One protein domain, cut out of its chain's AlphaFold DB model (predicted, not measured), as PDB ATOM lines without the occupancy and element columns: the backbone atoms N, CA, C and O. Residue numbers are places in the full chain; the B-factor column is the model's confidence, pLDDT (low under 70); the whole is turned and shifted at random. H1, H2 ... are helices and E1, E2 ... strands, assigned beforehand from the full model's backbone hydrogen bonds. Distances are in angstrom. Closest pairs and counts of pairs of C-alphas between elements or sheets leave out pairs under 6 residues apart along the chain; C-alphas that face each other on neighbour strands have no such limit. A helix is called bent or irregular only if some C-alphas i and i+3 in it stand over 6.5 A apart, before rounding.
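AT A GLANCE: This is residues 29 to 115 of the 150 residues of an uncharacterized protein of Streptomyces nojiriensis (UniProt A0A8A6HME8). A curved wall of four strands, E1 to E4, has H1 packed along one face; beyond its E4 edge the separate hairpin of E5 and E6 extends the row of strands, and H2 packs on that hairpin while one part of it only grazes the wall. H1 and H2 come near each other, and a sharp bend in E4 leads straight into H2. The printed part has 87 residues with two named helices and six named strands, in the order H1 E1 E2 E3 E4 H2 E5 E6; one sheet has the order E1 E2 E3 E4, the other E5 E6, and both are antiparallel. The class is mixed, helices and strands. The whole is compact, with a radius of gyration of the C-alphas of 12.4 A, and rounded, with spans of 32 by 27 by 24 A.

HOW THE PARTS SIT: From its first residue the printed part soon enters H1, residues 32 to 41, and then E1, residues 45 to 48. E1 forms an antiparallel hairpin with E2, residues 54 to 58, at 162 degrees between their directions; N 47 and O 55 are within hydrogen-bond range at 2.9 A. E2 forms a hairpin with E3, residues 61 to 68, with N 56 and O 63 at 2.8 A. E3 forms a hairpin with E4, residues 71 to 79, at 166 degrees, with N 64 and O 75 at 2.7 A. These four strands are a meander, each strand the antiparallel neighbour of the one before, and E1 and E4 are its edge strands. The sheet is twisted, its C-alphas lying up to 4.2 A off the best plane. E4 bends by 57 degrees at residue 76. H1 is on this sheet at a height of 7.9 A, over E2 and E3, and on the local plane it runs along the strands at 18 degrees to E2; its closest C-alphas to E2 are those of Ala 36 and Tyr 54, 6.4 A. H1 on one face of the sheet makes two layers, helix and sheet. H2, residues 80 to 91, only grazes the sheet with its residues 80 to 86, and H1 and H2 are near each other. The hairpin of E5, residues 97 to 102, and E6, residues 108 to 114, is antiparallel at 175 degrees, with N 99 and O 112 at 2.9 A. The closest C-alphas of H2 and E6 are those of Ser 91 and Val 114, 7.4 A. E4 and E5 are near each other, while E4 and E6 are apart. In H1 every O i to N i+4 pair is within hydrogen-bond range; in H2 it is 6 of 8.

IN THESE COORDINATES: H1 begins with C-alpha 32 at (219.709, 188.129, 180.937) and is 14.5 A long from first to last C-alpha. E1 measures 10.7 A, E2 13.6 A and E3 21.1 A. E4 is the longest strand, 24.6 A, and ends with C-alpha 79 at (203.553, 172.493, 183.458). H2 is 17.3 A long and irregular, with C-alphas 81 and 84 8.3 A apart. E5 is 16.8 A long. E6 is 17.5 A long and ends with C-alpha 114 at (217.661, 174.325, 168.529).

THE WHOLE: The two C-alphas farthest apart are those of Arg 41 and Asp 105, at 33.1 A. The first and last printed C-alphas, of His 29 and Gly 115, are 16.1 A apart. The printed part has no cut, and each link between named elements is tight. The mean pLDDT of the printed part is 94.2, and one residue of this model's printed part, His 29, is under 70.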
ATOM      1  N   HIS A  29     227.452 185.562 174.539       69.38
ATOM      2  CA  HIS A  29     227.288 186.772 175.363       69.38
ATOM      3  C   HIS A  29     225.940 187.453 175.089       69.38
ATOM      4  O   HIS A  29     225.805 188.292 174.191       69.38
ATOM      5  N   ARG A  30     224.903 187.024 175.795       73.69
ATOM      6  CA  ARG A  30     223.541 187.542 175.719       73.69
ATOM      7  C   ARG A  30     223.202 188.117 177.082       73.69
ATOM      8  O   ARG A  30     223.665 187.630 178.103       73.69
ATOM      9  N   SER A  31     222.409 189.177 177.084       90.75
ATOM     10  CA  SER A  31     221.956 189.798 178.321       90.75
ATOM     11  C   SER A  31     220.773 189.017 178.895       90.75
ATOM     12  O   SER A  31     219.789 188.778 178.187       90.75
ATOM     13  N   ALA A  32     220.841 188.670 180.183       94.19
ATOM     14  CA  ALA A  32     219.709 188.129 180.937       94.19
ATOM     15  C   ALA A  32     218.499 189.083 180.889       94.19
ATOM     16  O   ALA A  32     217.371 188.646 180.663       94.19
ATOM     17  N   ALA A  33     218.744 190.398 180.953       95.50
ATOM     18  CA  ALA A  33     217.704 191.419 180.833       95.50
ATOM     19  C   ALA A  33     217.013 191.390 179.458       95.50
ATOM     20  O   ALA A  33     215.788 191.502 179.364       95.50
ATOM     21  N   ASP A  34     217.776 191.184 178.379       94.88
ATOM     22  CA  ASP A  34     217.202 191.070 177.034       94.88
ATOM     23  C   ASP A  34     216.342 189.810 176.889       94.88
ATOM     24  O   ASP A  34     215.386 189.804 176.100       94.88
ATOM     25  N   LEU A  35     216.698 188.723 177.584       95.50
ATOM     26  CA  LEU A  35     215.911 187.492 177.610       95.50
ATOM     27  C   LEU A  35     214.626 187.675 178.422       95.50
ATOM     28  O   LEU A  35     213.550 187.391 177.893       95.50
ATOM     29  N   ALA A  36     214.703 188.269 179.611       97.12
ATOM     30  CA  ALA A  36     213.538 188.622 180.419       97.12
ATOM     31  C   ALA A  36     212.556 189.529 179.653       97.12
ATOM     32  O   ALA A  36     211.363 189.239 179.554       97.12
ATOM     33  N   ALA A  37     213.061 190.571 178.984       96.75
ATOM     34  CA  ALA A  37     212.240 191.474 178.179       96.75
ATOM     35  C   ALA A  37     211.521 190.767 177.012       96.75
ATOM     36  O   ALA A  37     210.473 191.223 176.554       96.75
ATOM     37  N   PHE A  38     212.075 189.668 176.492       96.31
ATOM     38  CA  PHE A  38     211.407 188.859 175.473       96.31
ATOM     39  C   PHE A  38     210.230 188.069 176.037       96.31
ATOM     40  O   PHE A  38     209.172 188.083 175.412       96.31
ATOM     41  N   PHE A  39     210.374 187.464 177.217       96.62
ATOM     42  CA  PHE A  39     209.257 186.812 177.901       96.62
ATOM     43  C   PHE A  39     208.130 187.805 178.203       96.62
ATOM     44  O   PHE A  39     206.969 187.520 177.913       96.62
ATOM     45  N   VAL A  40     208.463 189.023 178.647       97.69
ATOM     46  CA  VAL A  40     207.466 190.089 178.850       97.69
ATOM     47  C   VAL A  40     206.710 190.416 177.559       97.69
ATOM     48  O   VAL A  40     205.484 190.511 177.562       97.69
ATOM     49  N   ARG A  41     207.403 190.519 176.416       96.75
ATOM     50  CA  ARG A  41     206.739 190.708 175.109       96.75
ATOM     51  C   ARG A  41     205.865 189.520 174.698       96.75
ATOM     52  O   ARG A  41     204.930 189.715 173.927       96.75
ATOM     53  N   ALA A  42     206.154 188.323 175.201       94.81
ATOM     54  CA  ALA A  42     205.332 187.129 175.027       94.81
ATOM     55  C   ALA A  42     204.171 187.035 176.042       94.81
ATOM     56  O   ALA A  42     203.455 186.036 176.047       94.81
ATOM     57  N   GLY A  43     203.968 188.056 176.884       96.69
ATOM     58  CA  GLY A  43     202.864 188.133 177.845       96.69
ATOM     59  C   GLY A  43     203.168 187.558 179.230       96.69
ATOM     60  O   GLY A  43     202.239 187.349 180.003       96.69
ATOM     61  N   TRP A  44     204.436 187.291 179.544       97.81
ATOM     62  CA  TRP A  44     204.860 186.820 180.864       97.81
ATOM     63  C   TRP A  44     205.074 188.004 181.809       97.81
ATOM     64  O   TRP A  44     205.344 189.126 181.370       97.81
ATOM     65  N   SER A  45     204.995 187.761 183.112       97.75
ATOM     66  CA  SER A  45     205.482 188.721 184.101       97.75
ATOM     67  C   SER A  45     206.996 188.565 184.287       97.75
ATOM     68  O   SER A  45     207.570 187.536 183.927       97.75
ATOM     69  N   SER A  46     207.657 189.603 184.803       97.62
ATOM     70  CA  SER A  46     209.075 189.538 185.147       97.62
ATOM     71  C   SER A  46     209.391 190.406 186.356       97.62
ATOM     72  O   SER A  46     208.851 191.507 186.491       97.62
ATOM     73  N   ARG A  47     210.304 189.929 187.205       96.88
ATOM     74  CA  ARG A  47     210.894 190.686 188.313       96.88
ATOM     75  C   ARG A  47     212.393 190.419 188.411       96.88
ATOM     76  O   ARG A  47     212.867 189.372 187.985       96.88
ATOM     77  N   SER A  48     213.137 191.360 188.989       94.69
ATOM     78  CA  SER A  48     214.542 191.122 189.352       94.69
ATOM     79  C   SER A  48     214.583 190.063 190.454       94.69
ATOM     80  O   SER A  48     213.904 190.237 191.468       94.69
ATOM     81  N   SER A  49     215.357 188.995 190.270       87.69
ATOM     82  CA  SER A  49     215.618 187.988 191.313       87.69
ATOM     83  C   SER A  49     216.959 188.236 192.007       87.69
ATOM     84  O   SER A  49     217.104 187.996 193.203       87.69
ATOM     85  N   SER A  50     217.924 188.809 191.284       88.75
ATOM     86  CA  SER A  50     219.215 189.254 191.810       88.75
ATOM     87  C   SER A  50     219.659 190.545 191.110       88.75
ATOM     88  O   SER A  50     218.851 191.212 190.460       88.75
ATOM     89  N   TRP A  51     220.930 190.936 191.265       89.62
ATOM     90  CA  TRP A  51     221.483 192.109 190.578       89.62
ATOM     91  C   TRP A  51     221.493 191.943 189.050       89.62
ATOM     92  O   TRP A  51     221.248 192.908 188.331       89.62
ATOM     93  N   GLU A  52     221.749 190.727 188.559       89.56
ATOM     94  CA  GLU A  52     221.815 190.428 187.118       89.56
ATOM     95  C   GLU A  52     220.817 189.348 186.673       89.56
ATOM     96  O   GLU A  52     220.674 189.105 185.474       89.56
ATOM     97  N   GLY A  53     220.117 188.722 187.622       94.94
ATOM     98  CA  GLY A  53     219.130 187.677 187.387       94.94
ATOM     99  C   GLY A  53     217.690 188.185 187.391       94.94
ATOM    100  O   GLY A  53     217.345 189.162 188.067       94.94
ATOM    101  N   TYR A  54     216.842 187.489 186.639       97.81
ATOM    102  CA  TYR A  54     215.419 187.780 186.512       97.81
ATOM    103  C   TYR A  54     214.606 186.519 186.749       97.81
ATOM    104  O   TYR A  54     214.961 185.456 186.262       97.81
ATOM    105  N   GLU A  55     213.469 186.650 187.410       98.06
ATOM    106  CA  GLU A  55     212.425 185.634 187.403       98.06
ATOM    107  C   GLU A  55     211.362 186.044 186.377       98.06
ATOM    108  O   GLU A  55     211.012 187.229 186.275       98.06
ATOM    109  N   VAL A  56     210.871 185.088 185.594       97.88
ATOM    110  CA  VAL A  56     209.753 185.255 184.663       97.88
ATOM    111  C   VAL A  56     208.687 184.208 184.933       97.88
ATOM    112  O   VAL A  56     208.987 183.042 185.178       97.88
ATOM    113  N   GLU A  57     207.430 184.621 184.851       97.81
ATOM    114  CA  GLU A  57     206.307 183.771 185.232       97.81
ATOM    115  C   GLU A  57     205.150 183.882 184.239       97.81
ATOM    116  O   GLU A  57     204.799 184.966 183.759       97.81
ATOM    117  N   SER A  58     204.537 182.738 183.951       95.56
ATOM    118  CA  SER A  58     203.256 182.624 183.262       95.56
ATOM    119  C   SER A  58     202.531 181.352 183.714       95.56
ATOM    120  O   SER A  58     203.154 180.491 184.334       95.56
ATOM    121  N   PRO A  59     201.273 181.128 183.295       92.69
ATOM    122  CA  PRO A  59     200.590 179.849 183.519       92.69
ATOM    123  C   PRO A  59     201.249 178.620 182.857       92.69
ATOM    124  O   PRO A  59     200.657 177.547 182.857       92.69
ATOM    125  N   LEU A  60     202.389 178.776 182.172       93.44
ATOM    126  CA  LEU A  60     203.176 177.667 181.628       93.44
ATOM    127  C   LEU A  60     204.326 177.254 182.548       93.44
ATOM    128  O   LEU A  60     204.694 176.082 182.524       93.44
ATOM    129  N   ALA A  61     204.949 178.208 183.248       96.06
ATOM    130  CA  ALA A  61     206.190 177.990 183.987       96.06
ATOM    131  C   ALA A  61     206.579 179.189 184.864       96.06
ATOM    132  O   ALA A  61     206.229 180.337 184.557       96.06
ATOM    133  N   ARG A  62     207.415 178.903 185.865       96.75
ATOM    134  CA  ARG A  62     208.265 179.851 186.589       96.75
ATOM    135  C   ARG A  62     209.706 179.584 186.215       96.75
ATOM    136  O   ARG A  62     210.192 178.479 186.433       96.75
ATOM    137  N   LEU A  63     210.392 180.575 185.666       97.88
ATOM    138  CA  LEU A  63     211.782 180.414 185.259       97.88
ATOM    139  C   LEU A  63     212.641 181.521 185.851       97.88
ATOM    140  O   LEU A  63     212.309 182.699 185.751       97.88
ATOM    141  N   GLU A  64     213.779 181.138 186.398       98.19
ATOM    142  CA  GLU A  64     214.898 182.021 186.657       98.19
ATOM    143  C   GLU A  64     215.774 182.140 185.410       98.19
ATOM    144  O   GLU A  64     215.933 181.206 184.624       98.19
ATOM    145  N   ILE A  65     216.315 183.336 185.219       97.69
ATOM    146  CA  ILE A  65     217.176 183.728 184.117       97.69
ATOM    147  C   ILE A  65     218.438 184.302 184.733       97.69
ATOM    148  O   ILE A  65     218.389 185.359 185.364       97.69
ATOM    149  N   GLU A  66     219.570 183.652 184.498       96.06
ATOM    150  CA  GLU A  66     220.840 184.024 185.115       96.06
ATOM    151  C   GLU A  66     221.947 184.124 184.062       96.06
ATOM    152  O   GLU A  66     222.065 183.251 183.194       96.06
ATOM    153  N   PRO A  67     222.769 185.186 184.087       94.88
ATOM    154  CA  PRO A  67     223.946 185.236 183.239       94.88
ATOM    155  C   PRO A  67     224.964 184.183 183.692       94.88
ATOM    156  O   PRO A  67     225.190 183.978 184.881       94.88
ATOM    157  N   VAL A  68     225.612 183.549 182.720       93.56
ATOM    158  CA  VAL A  68     226.757 182.653 182.926       93.56
ATOM    159  C   VAL A  68     227.855 183.019 181.926       93.56
ATOM    160  O   VAL A  68     227.579 183.698 180.936       93.56
ATOM    161  N   ASP A  69     229.093 182.573 182.153       89.12
ATOM    162  CA  ASP A  69     230.262 182.988 181.354       89.12
ATOM    163  C   ASP A  69     230.032 182.891 179.831       89.12
ATOM    164  O   ASP A  69     230.337 183.820 179.077       89.12
ATOM    165  N   ASP A  70     229.412 181.793 179.391       87.62
ATOM    166  CA  ASP A  70     229.198 181.471 177.979       87.62
ATOM    167  C   ASP A  70     227.741 181.639 177.514       87.62
ATOM    168  O   ASP A  70     227.370 181.119 176.455       87.62
ATOM    169  N   GLY A  71     226.878 182.331 178.265       94.06
ATOM    170  CA  GLY A  71     225.456 182.344 177.930       94.06
ATOM    171  C   GLY A  71     224.511 182.964 178.944       94.06
ATOM    172  O   GLY A  71     224.876 183.753 179.810       94.06
ATOM    173  N   VAL A  72     223.252 182.566 178.810       96.19
ATOM    174  CA  VAL A  72     222.196 182.813 179.789       96.19
ATOM    175  C   VAL A  72     221.546 181.480 180.124       96.19
ATOM    176  O   VAL A  72     221.020 180.805 179.232       96.19
ATOM    177  N   LEU A  73     221.614 181.107 181.397       96.19
ATOM    178  CA  LEU A  73     220.933 179.948 181.953       96.19
ATOM    179  C   LEU A  73     219.456 180.293 182.156       96.19
ATOM    180  O   LEU A  73     219.119 181.401 182.576       96.19
ATOM    181  N   ILE A  74     218.591 179.333 181.851       96.69
ATOM    182  CA  ILE A  74     217.204 179.318 182.298       96.69
ATOM    183  C   ILE A  74     216.972 178.066 183.136       96.69
ATOM    184  O   ILE A  74     217.364 176.973 182.729       96.69
ATOM    185  N   HIS A  75     216.345 178.200 184.295       97.25
ATOM    186  CA  HIS A  75     215.982 177.052 185.125       97.25
ATOM    187  C   HIS A  75     214.725 177.332 185.939       97.25
ATOM    188  O   HIS A  75     214.313 178.481 186.035       97.25
ATOM    189  N   GLY A  76     214.072 176.296 186.451       96.88
ATOM    190  CA  GLY A  76     212.859 176.436 187.254       96.88
ATOM    191  C   GLY A  76     211.856 175.332 186.961       96.88
ATOM    192  O   GLY A  76     212.244 174.211 186.658       96.88
ATOM    193  N   GLU A  77     210.572 175.658 187.008       96.69
ATOM    194  CA  GLU A  77     209.477 174.687 186.985       96.69
ATOM    195  C   GLU A  77     208.480 175.000 185.867       96.69
ATOM    196  O   GLU A  77     208.172 176.163 185.593       96.69
ATOM    197  N   ALA A  78     207.937 173.967 185.225       95.69
ATOM    198  CA  ALA A  78     206.962 174.083 184.144       95.69
ATOM    199  C   ALA A  78     205.799 173.095 184.276       95.69
ATOM    200  O   ALA A  78     205.937 172.014 184.838       95.69
ATOM    201  N   ASP A  79     204.661 173.430 183.667       93.88
ATOM    202  CA  ASP A  79     203.553 172.493 183.458       93.88
ATOM    203  C   ASP A  79     204.002 171.343 182.534       93.88
ATOM    204  O   ASP A  79     204.191 171.543 181.324       93.88
ATOM    205  N   ALA A  80     204.130 170.122 183.065       93.06
ATOM    206  CA  ALA A  80     204.557 168.965 182.275       93.06
ATOM    207  C   ALA A  80     203.544 168.592 181.173       93.06
ATOM    208  O   ALA A  80     203.910 167.991 180.160       93.06
ATOM    209  N   GLY A  81     202.274 168.987 181.312       92.56
ATOM    210  CA  GLY A  81     201.242 168.829 180.288       92.56
ATOM    211  C   GLY A  81     201.343 169.841 179.142       92.56
ATOM    212  O   GLY A  81     200.674 169.673 178.117       92.56
ATOM    213  N   ARG A  82     202.169 170.891 179.272       94.06
ATOM    214  CA  ARG A  82     202.253 172.003 178.305       94.06
ATOM    215  C   ARG A  82     203.671 172.294 177.810       94.06
ATOM    216  O   ARG A  82     203.923 173.371 177.259       94.06
ATOM    217  N   LEU A  83     204.577 171.319 177.890       95.19
ATOM    218  CA  LEU A  83     205.972 171.458 177.443       95.19
ATOM    219  C   LEU A  83     206.121 171.868 175.967       95.19
ATOM    220  O   LEU A  83     207.068 172.573 175.621       95.19
ATOM    221  N   ASP A  84     205.196 171.473 175.085       95.38
ATOM    222  CA  ASP A  84     205.175 171.937 173.685       95.38
ATOM    223  C   ASP A  84     204.963 173.452 173.580       95.38
ATOM    224  O   ASP A  84     205.650 174.125 172.809       95.38
ATOM    225  N   ALA A  85     204.040 174.001 174.373       95.69
ATOM    226  CA  ALA A  85     203.764 175.434 174.382       95.69
ATOM    227  C   ALA A  85     204.963 176.218 174.928       95.69
ATOM    228  O   ALA A  85     205.358 177.222 174.335       95.69
ATOM    229  N   LEU A  86     205.589 175.725 176.000       96.19
ATOM    230  CA  LEU A  86     206.812 176.318 176.536       96.19
ATOM    231  C   LEU A  86     207.957 176.271 175.516       96.19
ATOM    232  O   LEU A  86     208.588 177.288 175.237       96.19
ATOM    233  N   THR A  87     208.171 175.121 174.875       95.75
ATOM    234  CA  THR A  87     209.191 174.956 173.825       95.75
ATOM    235  C   THR A  87     208.977 175.928 172.664       95.75
ATOM    236  O   THR A  87     209.943 176.489 172.136       95.75
ATOM    237  N   ALA A  88     207.723 176.162 172.268       95.50
ATOM    238  CA  ALA A  88     207.389 177.125 171.226       95.50
ATOM    239  C   ALA A  88     207.757 178.563 171.629       95.50
ATOM    240  O   ALA A  88     208.324 179.287 170.812       95.50
ATOM    241  N   VAL A  89     207.507 178.959 172.884       95.62
ATOM    242  CA  VAL A  89     207.920 180.272 173.416       95.62
ATOM    243  C   VAL A  89     209.443 180.415 173.394       95.62
ATOM    244  O   VAL A  89     209.946 181.402 172.859       95.62
ATOM    245  N   LEU A  90     210.182 179.417 173.893       94.44
ATOM    246  CA  LEU A  90     211.653 179.428 173.891       94.44
ATOM    247  C   LEU A  90     212.220 179.532 172.462       94.44
ATOM    248  O   LEU A  90     213.117 180.326 172.176       94.44
ATOM    249  N   SER A  91     211.616 178.804 171.521       93.56
ATOM    250  CA  SER A  91     212.032 178.801 170.113       93.56
ATOM    251  C   SER A  91     211.678 180.083 169.360       93.56
ATOM    252  O   SER A  91     212.352 180.427 168.387       93.56
ATOM    253  N   ALA A  92     210.649 180.821 169.789       93.62
ATOM    254  CA  ALA A  92     210.147 181.995 169.075       93.62
ATOM    255  C   ALA A  92     211.159 183.150 169.001       93.62
ATOM    256  O   ALA A  92     211.033 184.029 168.147       93.62
ATOM    257  N   ARG A  93     212.199 183.140 169.844       87.88
ATOM    258  CA  ARG A  93     213.296 184.112 169.761       87.88
ATOM    259  C   ARG A  93     214.188 183.899 168.529       87.88
ATOM    260  O   ARG A  93     214.933 184.804 168.164       87.88
ATOM    261  N   GLY A  94     214.141 182.718 167.906       89.81
ATOM    262  CA  GLY A  94     214.980 182.365 166.756       89.81
ATOM    263  C   GLY A  94     216.471 182.253 167.086       89.81
ATOM    264  O   GLY A  94     217.307 182.298 166.185       89.81
ATOM    265  N   LEU A  95     216.816 182.139 168.373       89.81
ATOM    266  CA  LEU A  95     218.185 181.931 168.830       89.81
ATOM    267  C   LEU A  95     218.456 180.440 169.050       89.81
ATOM    268  O   LEU A  95     217.528 179.707 169.394       89.81
ATOM    269  N   PRO A  96     219.718 179.998 168.904       93.25
ATOM    270  CA  PRO A  96     220.106 178.679 169.367       93.25
ATOM    271  C   PRO A  96     219.842 178.549 170.868       93.25
ATOM    272  O   PRO A  96     220.117 179.490 171.614       93.25
ATOM    273  N   PHE A  97     219.348 177.391 171.296       94.25
ATOM    274  CA  PHE A  97     219.209 177.047 172.708       94.25
ATOM    275  C   PHE A  97     219.141 175.533 172.903       94.25
ATOM    276  O   PHE A  97     218.819 174.780 171.978       94.25
ATOM    277  N   SER A  98     219.410 175.093 174.126       96.25
ATOM    278  CA  SER A  98     219.096 173.745 174.595       96.25
ATOM    279  C   SER A  98     218.240 173.815 175.852       96.25
ATOM    280  O   SER A  98     218.396 174.748 176.634       96.25
ATOM    281  N   ALA A  99     217.348 172.848 176.040       97.44
ATOM    282  CA  ALA A  99     216.565 172.698 177.257       97.44
ATOM    283  C   ALA A  99     216.278 171.219 177.536       97.44
ATOM    284  O   ALA A  99     215.938 170.463 176.622       97.44
ATOM    285  N   GLU A 100     216.385 170.841 178.798       98.31
ATOM    286  CA  GLU A 100     215.981 169.561 179.357       98.31
ATOM    287  C   GLU A 100     214.787 169.797 180.284       98.31
ATOM    288  O   GLU A 100     214.746 170.779 181.028       98.31
ATOM    289  N   PHE A 101     213.809 168.903 180.192       97.88
ATOM    290  CA  PHE A 101     212.622 168.867 181.034       97.88
ATOM    291  C   PHE A 101     212.627 167.542 181.785       97.88
ATOM    292  O   PHE A 101     212.587 166.486 181.142       97.88
ATOM    293  N   LEU A 102     212.687 167.586 183.111       97.00
ATOM    294  CA  LEU A 102     212.763 166.406 183.966       97.00
ATOM    295  C   LEU A 102     211.486 166.273 184.797       97.00
ATOM    296  O   LEU A 102     210.890 167.270 185.181       97.00
ATOM    297  N   GLY A 103     211.034 165.046 185.027       94.12
ATOM    298  CA  GLY A 103     209.935 164.766 185.944       94.12
ATOM    299  C   GLY A 103     210.402 164.827 187.393       94.12
ATOM    300  O   GLY A 103     211.599 164.881 187.665       94.12
ATOM    301  N   GLU A 104     209.454 164.744 188.322       89.44
ATOM    302  CA  GLU A 104     209.702 164.799 189.773       89.44
ATOM    303  C   GLU A 104     210.679 163.718 190.284       89.44
ATOM    304  O   GLU A 104     211.333 163.884 191.310       89.44
ATOM    305  N   ASP A 105     210.796 162.592 189.575       90.56
ATOM    306  CA  ASP A 105     211.739 161.509 189.873       90.56
ATOM    307  C   ASP A 105     213.127 161.709 189.229       90.56
ATOM    308  O   ASP A 105     213.991 160.833 189.316       90.56
ATOM    309  N   GLY A 106     213.341 162.850 188.569       90.44
ATOM    310  CA  GLY A 106     214.530 163.160 187.782       90.44
ATOM    311  C   GLY A 106     214.569 162.467 186.416       90.44
ATOM    312  O   GLY A 106     215.593 162.530 185.732       90.44
ATOM    313  N   ALA A 107     213.500 161.786 185.988       95.12
ATOM    314  CA  ALA A 107     213.459 161.173 184.667       95.12
ATOM    315  C   ALA A 107     213.352 162.243 183.574       95.12
ATOM    316  O   ALA A 107     212.504 163.128 183.626       95.12
ATOM    317  N   LEU A 108     214.172 162.133 182.528       97.06
ATOM    318  CA  LEU A 108     214.085 163.020 181.368       97.06
ATOM    319  C   LEU A 108     212.744 162.816 180.643       97.06
ATOM    320  O   LEU A 108     212.524 161.784 180.004       97.06
ATOM    321  N   LEU A 109     211.871 163.820 180.695       96.25
ATOM    322  CA  LEU A 109     210.601 163.847 179.967       96.25
ATOM    323  C   LEU A 109     210.816 164.281 178.522       96.25
ATOM    324  O   LEU A 109     210.204 163.743 177.595       96.25
ATOM    325  N   ARG A 110     211.679 165.283 178.323       96.06
ATOM    326  CA  ARG A 110     211.959 165.838 177.004       96.06
ATOM    327  C   ARG A 110     213.292 166.561 176.965       96.06
ATOM    328  O   ARG A 110     213.656 167.272 177.889       96.06
ATOM    329  N   GLU A 111     213.943 166.472 175.816       97.44
ATOM    330  CA  GLU A 111     215.084 167.303 175.467       97.44
ATOM    331  C   GLU A 111     214.795 168.084 174.178       97.44
ATOM    332  O   GLU A 111     214.212 167.560 173.222       97.44
ATOM    333  N   VAL A 112     215.211 169.348 174.144       96.75
ATOM    334  CA  VAL A 112     215.125 170.231 172.981       96.75
ATOM    335  C   VAL A 112     216.501 170.811 172.702       96.75
ATOM    336  O   VAL A 112     217.149 171.362 173.586       96.75
ATOM    337  N   ARG A 113     216.933 170.738 171.442       95.88
ATOM    338  CA  ARG A 113     218.129 171.427 170.949       95.88
ATOM    339  C   ARG A 113     217.788 172.145 169.656       95.88
ATOM    340  O   ARG A 113     217.547 171.511 168.628       95.88
ATOM    341  N   VAL A 114     217.786 173.468 169.704       91.44
ATOM    342  CA  VAL A 114     217.661 174.325 168.529       91.44
ATOM    343  C   VAL A 114     219.051 174.848 168.212       91.44
ATOM    344  O   VAL A 114     219.634 175.624 168.962       91.44
ATOM    345  N   GLY A 115     219.621 174.363 167.111       82.81
ATOM    346  CA  GLY A 115     220.881 174.885 166.593       82.81
ATOM    347  C   GLY A 115     220.691 176.258 165.945       82.81
ATOM    348  O   GLY A 115     219.556 176.713 165.775       82.81
TER     349      GLY A 115